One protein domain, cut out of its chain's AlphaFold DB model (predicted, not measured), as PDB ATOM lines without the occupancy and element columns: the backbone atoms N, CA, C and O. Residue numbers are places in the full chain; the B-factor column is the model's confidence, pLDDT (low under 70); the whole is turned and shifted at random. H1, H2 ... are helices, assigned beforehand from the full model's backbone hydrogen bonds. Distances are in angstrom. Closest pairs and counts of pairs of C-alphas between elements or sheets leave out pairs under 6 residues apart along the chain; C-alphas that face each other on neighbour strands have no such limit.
ATOM      1  N   PRO A 119     132.092 120.447 133.762       89.19
ATOM      2  CA  PRO A 119     132.277 119.310 132.855       89.19
ATOM      3  C   PRO A 119     132.009 117.937 133.482       89.19
ATOM      4  O   PRO A 119     131.493 117.051 132.802       89.19
ATOM      5  N   LYS A 120     132.350 117.752 134.766       92.38
ATOM      6  CA  LYS A 120     132.168 116.474 135.471       92.38
ATOM      7  C   LYS A 120     130.681 116.177 135.674       92.38
ATOM      8  O   LYS A 120     130.205 115.117 135.281       92.38
ATOM      9  N   GLU A 121     129.950 117.146 136.210       92.25
ATOM     10  CA  GLU A 121     128.511 117.078 136.463       92.25
ATOM     11  C   GLU A 121     127.709 116.978 135.152       92.25
ATOM     12  O   GLU A 121     126.767 116.197 135.036       92.25
ATOM     13  N   GLU A 122     128.129 117.707 134.111       91.88
ATOM     14  CA  GLU A 122     127.534 117.618 132.776       91.88
ATOM     15  C   GLU A 122     127.747 116.235 132.142       91.88
ATOM     16  O   GLU A 122     126.821 115.688 131.541       91.88
ATOM     17  N   LYS A 123     128.942 115.641 132.290       91.69
ATOM     18  CA  LYS A 123     129.232 114.280 131.811       91.69
ATOM     19  C   LYS A 123     128.372 113.244 132.534       91.69
ATOM     20  O   LYS A 123     127.775 112.401 131.868       91.69
ATOM     21  N   TYR A 124     128.276 113.340 133.859       92.12
ATOM     22  CA  TYR A 124     127.427 112.472 134.676       92.12
ATOM     23  C   TYR A 124     125.961 112.539 134.228       92.12
ATOM     24  O   TYR A 124     125.354 111.518 133.908       92.12
ATOM     25  N   GLN A 125     125.411 113.750 134.074       91.25
ATOM     26  CA  GLN A 125     124.026 113.908 133.633       91.25
ATOM     27  C   GLN A 125     123.792 113.281 132.250       91.25
ATOM     28  O   GLN A 125     122.767 112.631 132.050       91.25
ATOM     29  N   ARG A 126     124.735 113.418 131.304       90.81
ATOM     30  CA  ARG A 126     124.639 112.784 129.974       90.81
ATOM     31  C   ARG A 126     124.601 111.257 130.053       90.81
ATOM     32  O   ARG A 126     123.849 110.649 129.296       90.81
ATOM     33  N   GLN A 127     125.369 110.643 130.955       92.12
ATOM     34  CA  GLN A 127     125.342 109.188 131.157       92.12
ATOM     35  C   GLN A 127     123.960 108.719 131.623       92.12
ATOM     36  O   GLN A 127     123.418 107.764 131.066       92.12
ATOM     37  N   ILE A 128     123.351 109.441 132.569       90.62
ATOM     38  CA  ILE A 128     121.978 109.168 133.017       90.62
ATOM     39  C   ILE A 128     120.986 109.334 131.863       90.62
ATOM     40  O   ILE A 128     120.143 108.464 131.652       90.62
ATOM     41  N   GLU A 129     121.086 110.414 131.076       90.12
ATOM     42  CA  GLU A 129     120.170 110.627 129.947       90.12
ATOM     43  C   GLU A 129     120.215 109.485 128.937       90.12
ATOM     44  O   GLU A 129     119.163 109.052 128.462       90.12
ATOM     45  N   LEU A 130     121.420 109.008 128.620       91.44
ATOM     46  CA  LEU A 130     121.616 107.923 127.671       91.44
ATOM     47  C   LEU A 130     121.064 106.605 128.215       91.44
ATOM     48  O   LEU A 130     120.306 105.941 127.513       91.44
ATOM     49  N   LYS A 131     121.375 106.260 129.473       91.88
ATOM     50  CA  LYS A 131     120.827 105.066 130.136       91.88
ATOM     51  C   LYS A 131     119.298 105.073 130.094       91.88
ATOM     52  O   LYS A 131     118.668 104.087 129.723       91.88
ATOM     53  N   THR A 132     118.710 106.223 130.399       89.62
ATOM     54  CA  THR A 132     117.264 106.410 130.371       89.62
ATOM     55  C   THR A 132     116.689 106.336 128.948       89.62
ATOM     56  O   THR A 132     115.593 105.810 128.767       89.62
ATOM     57  N   LEU A 133     117.395 106.829 127.923       89.38
ATOM     58  CA  LEU A 133     116.968 106.693 126.523       89.38
ATOM     59  C   LEU A 133     116.969 105.227 126.066       89.38
ATOM     60  O   LEU A 133     116.021 104.809 125.408       89.38
ATOM     61  N   VAL A 134     117.992 104.454 126.442       92.19
ATOM     62  CA  VAL A 134     118.086 103.019 126.123       92.19
ATOM     63  C   VAL A 134     116.902 102.256 126.716       92.19
ATOM     64  O   VAL A 134     116.169 101.604 125.978       92.19
ATOM     65  N   LEU A 135     116.631 102.439 128.011       90.19
ATOM     66  CA  LEU A 135     115.508 101.773 128.680       90.19
ATOM     67  C   LEU A 135     114.149 102.148 128.069       90.19
ATOM     68  O   LEU A 135     113.238 101.326 127.971       90.19
ATOM     69  N   LEU A 136     113.989 103.400 127.642       87.75
ATOM     70  CA  LEU A 136     112.774 103.822 126.953       87.75
ATOM     71  C   LEU A 136     112.629 103.192 125.572       87.75
ATOM     72  O   LEU A 136     111.519 102.817 125.205       87.75
ATOM     73  N   ALA A 137     113.718 103.078 124.814       90.44
ATOM     74  CA  ALA A 137     113.716 102.455 123.496       90.44
ATOM     75  C   ALA A 137     113.341 100.963 123.562       90.44
ATOM     76  O   ALA A 137     112.672 100.450 122.663       90.44
ATOM     77  N   GLU A 138     113.697 100.273 124.647       91.38
ATOM     78  CA  GLU A 138     113.256  98.893 124.890       91.38
ATOM     79  C   GLU A 138     111.729  98.811 125.011       91.38
ATOM     80  O   GLU A 138     111.098  97.968 124.372       91.38
ATOM     81  N   LYS A 139     111.132  99.736 125.775       87.06
ATOM     82  CA  LYS A 139     109.702  99.723 126.125       87.06
ATOM     83  C   LYS A 139     108.785 100.381 125.095       87.06
ATOM     84  O   LYS A 139     107.608 100.040 125.028       87.06
ATOM     85  N   PHE A 140     109.285 101.342 124.322       85.06
ATOM     86  CA  PHE A 140     108.464 102.203 123.473       85.06
ATOM     87  C   PHE A 140     109.114 102.417 122.101       85.06
ATOM     88  O   PHE A 140     110.205 102.978 121.993       85.06
ATOM     89  N   SER A 141     108.394 102.055 121.034       84.88
ATOM     90  CA  SER A 141     108.876 102.147 119.645       84.88
ATOM     91  C   SER A 141     109.319 103.558 119.247       84.88
ATOM     92  O   SER A 141     110.377 103.718 118.647       84.88
ATOM     93  N   ALA A 142     108.581 104.590 119.668       82.12
ATOM     94  CA  ALA A 142     108.914 105.988 119.382       82.12
ATOM     95  C   ALA A 142     110.301 106.415 119.904       82.12
ATOM     96  O   ALA A 142     110.891 107.354 119.378       82.12
ATOM     97  N   TYR A 143     110.834 105.752 120.936       87.31
ATOM     98  CA  TYR A 143     112.160 106.059 121.477       87.31
ATOM     99  C   TYR A 143     113.289 105.263 120.816       87.31
ATOM    100  O   TYR A 143     114.444 105.673 120.934       87.31
ATOM    101  N   ARG A 144     112.976 104.190 120.074       89.56
ATOM    102  CA  ARG A 144     113.961 103.472 119.245       89.56
ATOM    103  C   ARG A 144     114.493 104.368 118.142       89.56
ATOM    104  O   ARG A 144     115.700 104.531 118.042       89.56
ATOM    105  N   GLU A 145     113.593 105.062 117.445       88.56
ATOM    106  CA  GLU A 145     113.955 106.041 116.414       88.56
ATOM    107  C   GLU A 145     114.961 107.075 116.954       88.56
ATOM    108  O   GLU A 145     115.998 107.330 116.349       88.56
ATOM    109  N   TYR A 146     114.719 107.624 118.149       88.38
ATOM    110  CA  TYR A 146     115.646 108.576 118.765       88.38
ATOM    111  C   TYR A 146     116.987 107.961 119.169       88.38
ATOM    112  O   TYR A 146     118.015 108.636 119.067       88.38
ATOM    113  N   LEU A 147     116.993 106.715 119.646       92.75
ATOM    114  CA  LEU A 147     118.225 106.003 119.975       92.75
ATOM    115  C   LEU A 147     119.053 105.711 118.715       92.75
ATOM    116  O   LEU A 147     120.275 105.844 118.748       92.75
ATOM    117  N   ASP A 148     118.405 105.379 117.603       91.44
ATOM    118  CA  ASP A 148     119.075 105.123 116.328       91.44
ATOM    119  C   ASP A 148     119.651 106.411 115.736       91.44
ATOM    120  O   ASP A 148     120.827 106.450 115.368       91.44
ATOM    121  N   ILE A 149     118.887 107.509 115.778       90.00
ATOM    122  CA  ILE A 149     119.386 108.844 115.421       90.00
ATOM    123  C   ILE A 149     120.591 109.211 116.290       90.00
ATOM    124  O   ILE A 149     121.581 109.725 115.776       90.00
ATOM    125  N   TYR A 150     120.548 108.937 117.597       93.19
ATOM    126  CA  TYR A 150     121.691 109.162 118.480       93.19
ATOM    127  C   TYR A 150     122.922 108.351 118.053       93.19
ATOM    128  O   TYR A 150     124.006 108.923 117.931       93.19
ATOM    129  N   LYS A 151     122.768 107.048 117.786       94.06
ATOM    130  CA  LYS A 151     123.866 106.161 117.359       94.06
ATOM    131  C   LYS A 151     124.497 106.599 116.037       94.06
ATOM    132  O   LYS A 151     125.708 106.484 115.880       94.06
ATOM    133  N   GLN A 152     123.700 107.121 115.107       91.94
ATOM    134  CA  GLN A 152     124.201 107.684 113.851       91.94
ATOM    135  C   GLN A 152     124.896 109.032 114.087       91.94
ATOM    136  O   GLN A 152     126.004 109.275 113.609       91.94
ATOM    137  N   ALA A 153     124.266 109.902 114.877       90.75
ATOM    138  CA  ALA A 153     124.730 111.260 115.103       90.75
ATOM    139  C   ALA A 153     125.982 111.340 115.981       90.75
ATOM    140  O   ALA A 153     126.737 112.294 115.825       90.75
ATOM    141  N   ILE A 154     126.239 110.372 116.871       92.94
ATOM    142  CA  ILE A 154     127.372 110.414 117.814       92.94
ATOM    143  C   ILE A 154     128.733 110.545 117.116       92.94
ATOM    144  O   ILE A 154     129.660 111.104 117.694       92.94
ATOM    145  N   LYS A 155     128.838 110.077 115.866       90.31
ATOM    146  CA  LYS A 155     130.046 110.190 115.038       90.31
ATOM    147  C   LYS A 155     130.128 111.507 114.261       90.31
ATOM    148  O   LYS A 155     131.185 111.842 113.744       90.31
ATOM    149  N   SER A 156     129.029 112.253 114.158       93.88
ATOM    150  CA  SER A 156     128.991 113.506 113.403       93.88
ATOM    151  C   SER A 156     129.594 114.660 114.204       93.88
ATOM    152  O   SER A 156     129.205 114.919 115.347       93.88
ATOM    153  N   GLU A 157     130.487 115.419 113.572       93.38
ATOM    154  CA  GLU A 157     131.125 116.595 114.176       93.38
ATOM    155  C   GLU A 157     130.087 117.619 114.663       93.38
ATOM    156  O   GLU A 157     130.146 118.115 115.790       93.38
ATOM    157  N   LYS A 158     129.039 117.838 113.858       92.25
ATOM    158  CA  LYS A 158     127.914 118.719 114.193       92.25
ATOM    159  C   LYS A 158     127.234 118.337 115.510       92.25
ATOM    160  O   LYS A 158     126.864 119.215 116.291       92.25
ATOM    161  N   PHE A 159     127.025 117.046 115.764       92.19
ATOM    162  CA  PHE A 159     126.393 116.595 117.002       92.19
ATOM    163  C   PHE A 159     127.360 116.642 118.184       92.19
ATOM    164  O   PHE A 159     126.953 117.049 119.272       92.19
ATOM    165  N   LEU A 160     128.636 116.310 117.975       89.75
ATOM    166  CA  LEU A 160     129.675 116.449 118.998       89.75
ATOM    167  C   LEU A 160     129.773 117.902 119.493       89.75
ATOM    168  O   LEU A 160     129.761 118.141 120.702       89.75
ATOM    169  N   GLU A 161     129.742 118.878 118.582       90.69
ATOM    170  CA  GLU A 161     129.693 120.306 118.919       90.69
ATOM    171  C   GLU A 161     128.428 120.705 119.693       90.69
ATOM    172  O   GLU A 161     128.478 121.504 120.636       90.69
ATOM    173  N   LEU A 162     127.274 120.125 119.348       91.19
ATOM    174  CA  LEU A 162     126.031 120.370 120.079       91.19
ATOM    175  C   LEU A 162     126.095 119.813 121.502       91.19
ATOM    176  O   LEU A 162     125.742 120.526 122.443       91.19
ATOM    177  N   VAL A 163     126.556 118.574 121.668       89.81
ATOM    178  CA  VAL A 163     126.609 117.905 122.974       89.81
ATOM    179  C   VAL A 163     127.638 118.561 123.891       89.81
ATOM    180  O   VAL A 163     127.394 118.615 125.089       89.81
ATOM    181  N   LYS A 164     128.712 119.186 123.382       87.19
ATOM    182  CA  LYS A 164     129.604 120.032 124.211       87.19
ATOM    183  C   LYS A 164     128.845 121.137 124.950       87.19
ATOM    184  O   LYS A 164     129.209 121.499 126.067       87.19
ATOM    185  N   LYS A 165     127.787 121.668 124.336       87.56
ATOM    186  CA  LYS A 165     127.036 122.823 124.840       87.56
ATOM    187  C   LYS A 165     125.669 122.458 125.402       87.56
ATOM    188  O   LYS A 165     125.032 123.354 125.943       87.56
ATOM    189  N   LYS A 166     125.189 121.218 125.236       90.25
ATOM    190  CA  LYS A 166     123.801 120.799 125.496       90.25
ATOM    191  C   LYS A 166     123.707 119.396 126.085       90.25
ATOM    192  O   LYS A 166     124.629 118.592 125.985       90.25
ATOM    193  N   LEU A 167     122.561 119.106 126.689       89.94
ATOM    194  CA  LEU A 167     122.177 117.741 127.049       89.94
ATOM    195  C   LEU A 167     121.789 116.945 125.789       89.94
ATOM    196  O   LEU A 167     121.497 117.540 124.749       89.94
ATOM    197  N   ILE A 168     121.785 115.609 125.869       90.62
ATOM    198  CA  ILE A 168     121.550 114.722 124.715       90.62
ATOM    199  C   ILE A 168     120.161 114.980 124.137       90.62
ATOM    200  O   ILE A 168     120.025 115.176 122.931       90.62
ATOM    201  N   GLY A 169     119.137 115.063 124.992       86.06
ATOM    202  CA  GLY A 169     117.769 115.307 124.529       86.06
ATOM    203  C   GLY A 169     117.608 116.642 123.796       86.06
ATOM    204  O   GLY A 169     116.923 116.729 122.776       86.06
ATOM    205  N   GLU A 170     118.297 117.679 124.272       86.94
ATOM    206  CA  GLU A 170     118.297 119.003 123.650       86.94
ATOM    207  C   GLU A 170     119.091 119.017 122.328       86.94
ATOM    208  O   GLU A 170     118.671 119.646 121.354       86.94
ATOM    209  N   ALA A 171     120.215 118.295 122.268       89.62
ATOM    210  CA  ALA A 171     121.021 118.141 121.060       89.62
ATOM    211  C   ALA A 171     120.265 117.369 119.961       89.62
ATOM    212  O   ALA A 171     120.185 117.846 118.828       89.62
ATOM    213  N   LEU A 172     119.637 116.238 120.303       88.56
ATOM    214  CA  LEU A 172     118.820 115.440 119.377       88.56
ATOM    215  C   LEU A 172     117.629 116.233 118.846       88.56
ATOM    216  O   LEU A 172     117.332 116.207 117.654       88.56
ATOM    217  N   SER A 173     116.970 116.999 119.713       86.19
ATOM    218  CA  SER A 173     115.852 117.855 119.323       86.19
ATOM    219  C   SER A 173     116.258 118.954 118.329       86.19
ATOM    220  O   SER A 173     115.493 119.287 117.420       86.19
ATOM    221  N   LYS A 174     117.482 119.492 118.452       86.69
ATOM    222  CA  LYS A 174     118.040 120.427 117.465       86.69
ATOM    223  C   LYS A 174     118.377 119.753 116.141       86.69
ATOM    224  O   LYS A 174     118.124 120.350 115.099       86.69
ATOM    225  N   LEU A 175     118.933 118.545 116.183       85.44
ATOM    226  CA  LEU A 175     119.315 117.801 114.984       85.44
ATOM    227  C   LEU A 175     118.086 117.387 114.162       85.44
ATOM    228  O   LEU A 175     118.029 117.635 112.964       85.44
ATOM    229  N   THR A 176     117.074 116.837 114.831       83.19
ATOM    230  CA  THR A 176     115.839 116.318 114.215       83.19
ATOM    231  C   THR A 176     114.804 117.395 113.892       83.19
ATOM    232  O   THR A 176     113.750 117.093 113.342       83.19
ATOM    233  N   LYS A 177     115.043 118.652 114.298       80.38
ATOM    234  CA  LYS A 177     114.058 119.754 114.306       80.38
ATOM    235  C   LYS A 177     112.782 119.461 115.124       80.38
ATOM    236  O   LYS A 177     111.900 120.318 115.207       80.38
ATOM    237  N   GLN A 178     112.682 118.318 115.807       70.44
ATOM    238  CA  GLN A 178     111.553 117.969 116.667       70.44
ATOM    239  C   GLN A 178     111.724 118.615 118.050       70.44
ATOM    240  O   GLN A 178     112.162 117.996 119.023       70.44
ATOM    241  N   LYS A 179     111.363 119.901 118.147       59.72
ATOM    242  CA  LYS A 179     111.625 120.752 119.327       59.72
ATOM    243  C   LYS A 179     110.993 120.271 120.643       59.72
ATOM    244  O   LYS A 179     111.489 120.618 121.707       59.72
ATOM    245  N   LYS A 180     109.875 119.534 120.605       62.31
ATOM    246  CA  LYS A 180     109.031 119.332 121.803       62.31
ATOM    247  C   LYS A 180     109.080 117.932 122.426       62.31
ATOM    248  O   LYS A 180     109.044 117.846 123.650       62.31
ATOM    249  N   LYS A 181     109.170 116.847 121.651       66.44
ATOM    250  CA  LYS A 181     108.919 115.485 122.170       66.44
ATOM    251  C   LYS A 181     109.973 114.990 123.173       66.44
ATOM    252  O   LYS A 181     109.603 114.504 124.234       66.44
ATOM    253  N   ILE A 182     111.263 115.182 122.894       69.38
ATOM    254  CA  ILE A 182     112.344 114.693 123.775       69.38
ATOM    255  C   ILE A 182     112.599 115.639 124.963       69.38
ATOM    256  O   ILE A 182     112.914 115.185 126.059       69.38
ATOM    257  N   ILE A 183     112.449 116.956 124.762       62.06
ATOM    258  CA  ILE A 183     112.769 117.974 125.780       62.06
ATOM    259  C   ILE A 183     111.664 118.091 126.847       62.06
ATOM    260  O   ILE A 183     111.960 118.359 128.007       62.06
ATOM    261  N   SER A 184     110.391 117.862 126.497       63.34
ATOM    262  CA  SER A 184     109.245 118.063 127.412       63.34
ATOM    263  C   SER A 184     108.997 116.925 128.414       63.34
ATOM    264  O   SER A 184     107.898 116.782 128.950       63.34
ATOM    265  N   ARG A 185     110.019 116.109 128.681       76.44
ATOM    266  CA  ARG A 185     109.929 114.953 129.571       76.44
ATOM    267  C   ARG A 185     109.863 115.389 131.035       76.44
ATOM    268  O   ARG A 185     110.664 116.199 131.509       76.44
TER     269      ARG A 185
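Overview. This is residues 119 to 185 of the 288 residues of an uncharacterized protein of Mycoplasma wenyonii (strain Massachusetts) (UniProt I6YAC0). A long helix, H1, and a shorter one, H2, fold back as a V-shaped helical hairpin, with two short helices, H3 and H4, towards its open end. Residues 176 to 185 fold back beside H4 as a tail. The printed part has 67 residues, 51 of them in four named helices, H1 to H4 in chain order, with no named strand; the class is all helix, and the whole is compact, with a radius of gyration of the C-alphas of 11.2 A and spans of 31 by 23 by 22 A.

Along the chain. H1, residues 119 to 139, measures 30.6 A from C-alpha 119 at (132.277, 119.310, 132.855). H2 is residues 141 to 153, 18.8 A; H3, 157 to 165, 13.0 A; H4, 168 to 175, 10.4 A, ending at C-alpha 175 (119.315, 117.801, 114.984).

Arrangement. H1 residues 133 to 138 touch H2, closest C-alphas Ala 137 and Arg 144, 4.4 A, a steep tilt of 44 degrees, opposite ways. H4 touches H3, closest C-alphas Leu 162 and Ala 171, 5.6 A. Every O i to N i+4 pair is within hydrogen-bond range in H1 and H4, 7 of 9 in H2, 4 of 5 in H3.

Size, cuts and confidence. The printed part has no cut; its three links are tight. Residues 179 to 184 have pLDDT under 70.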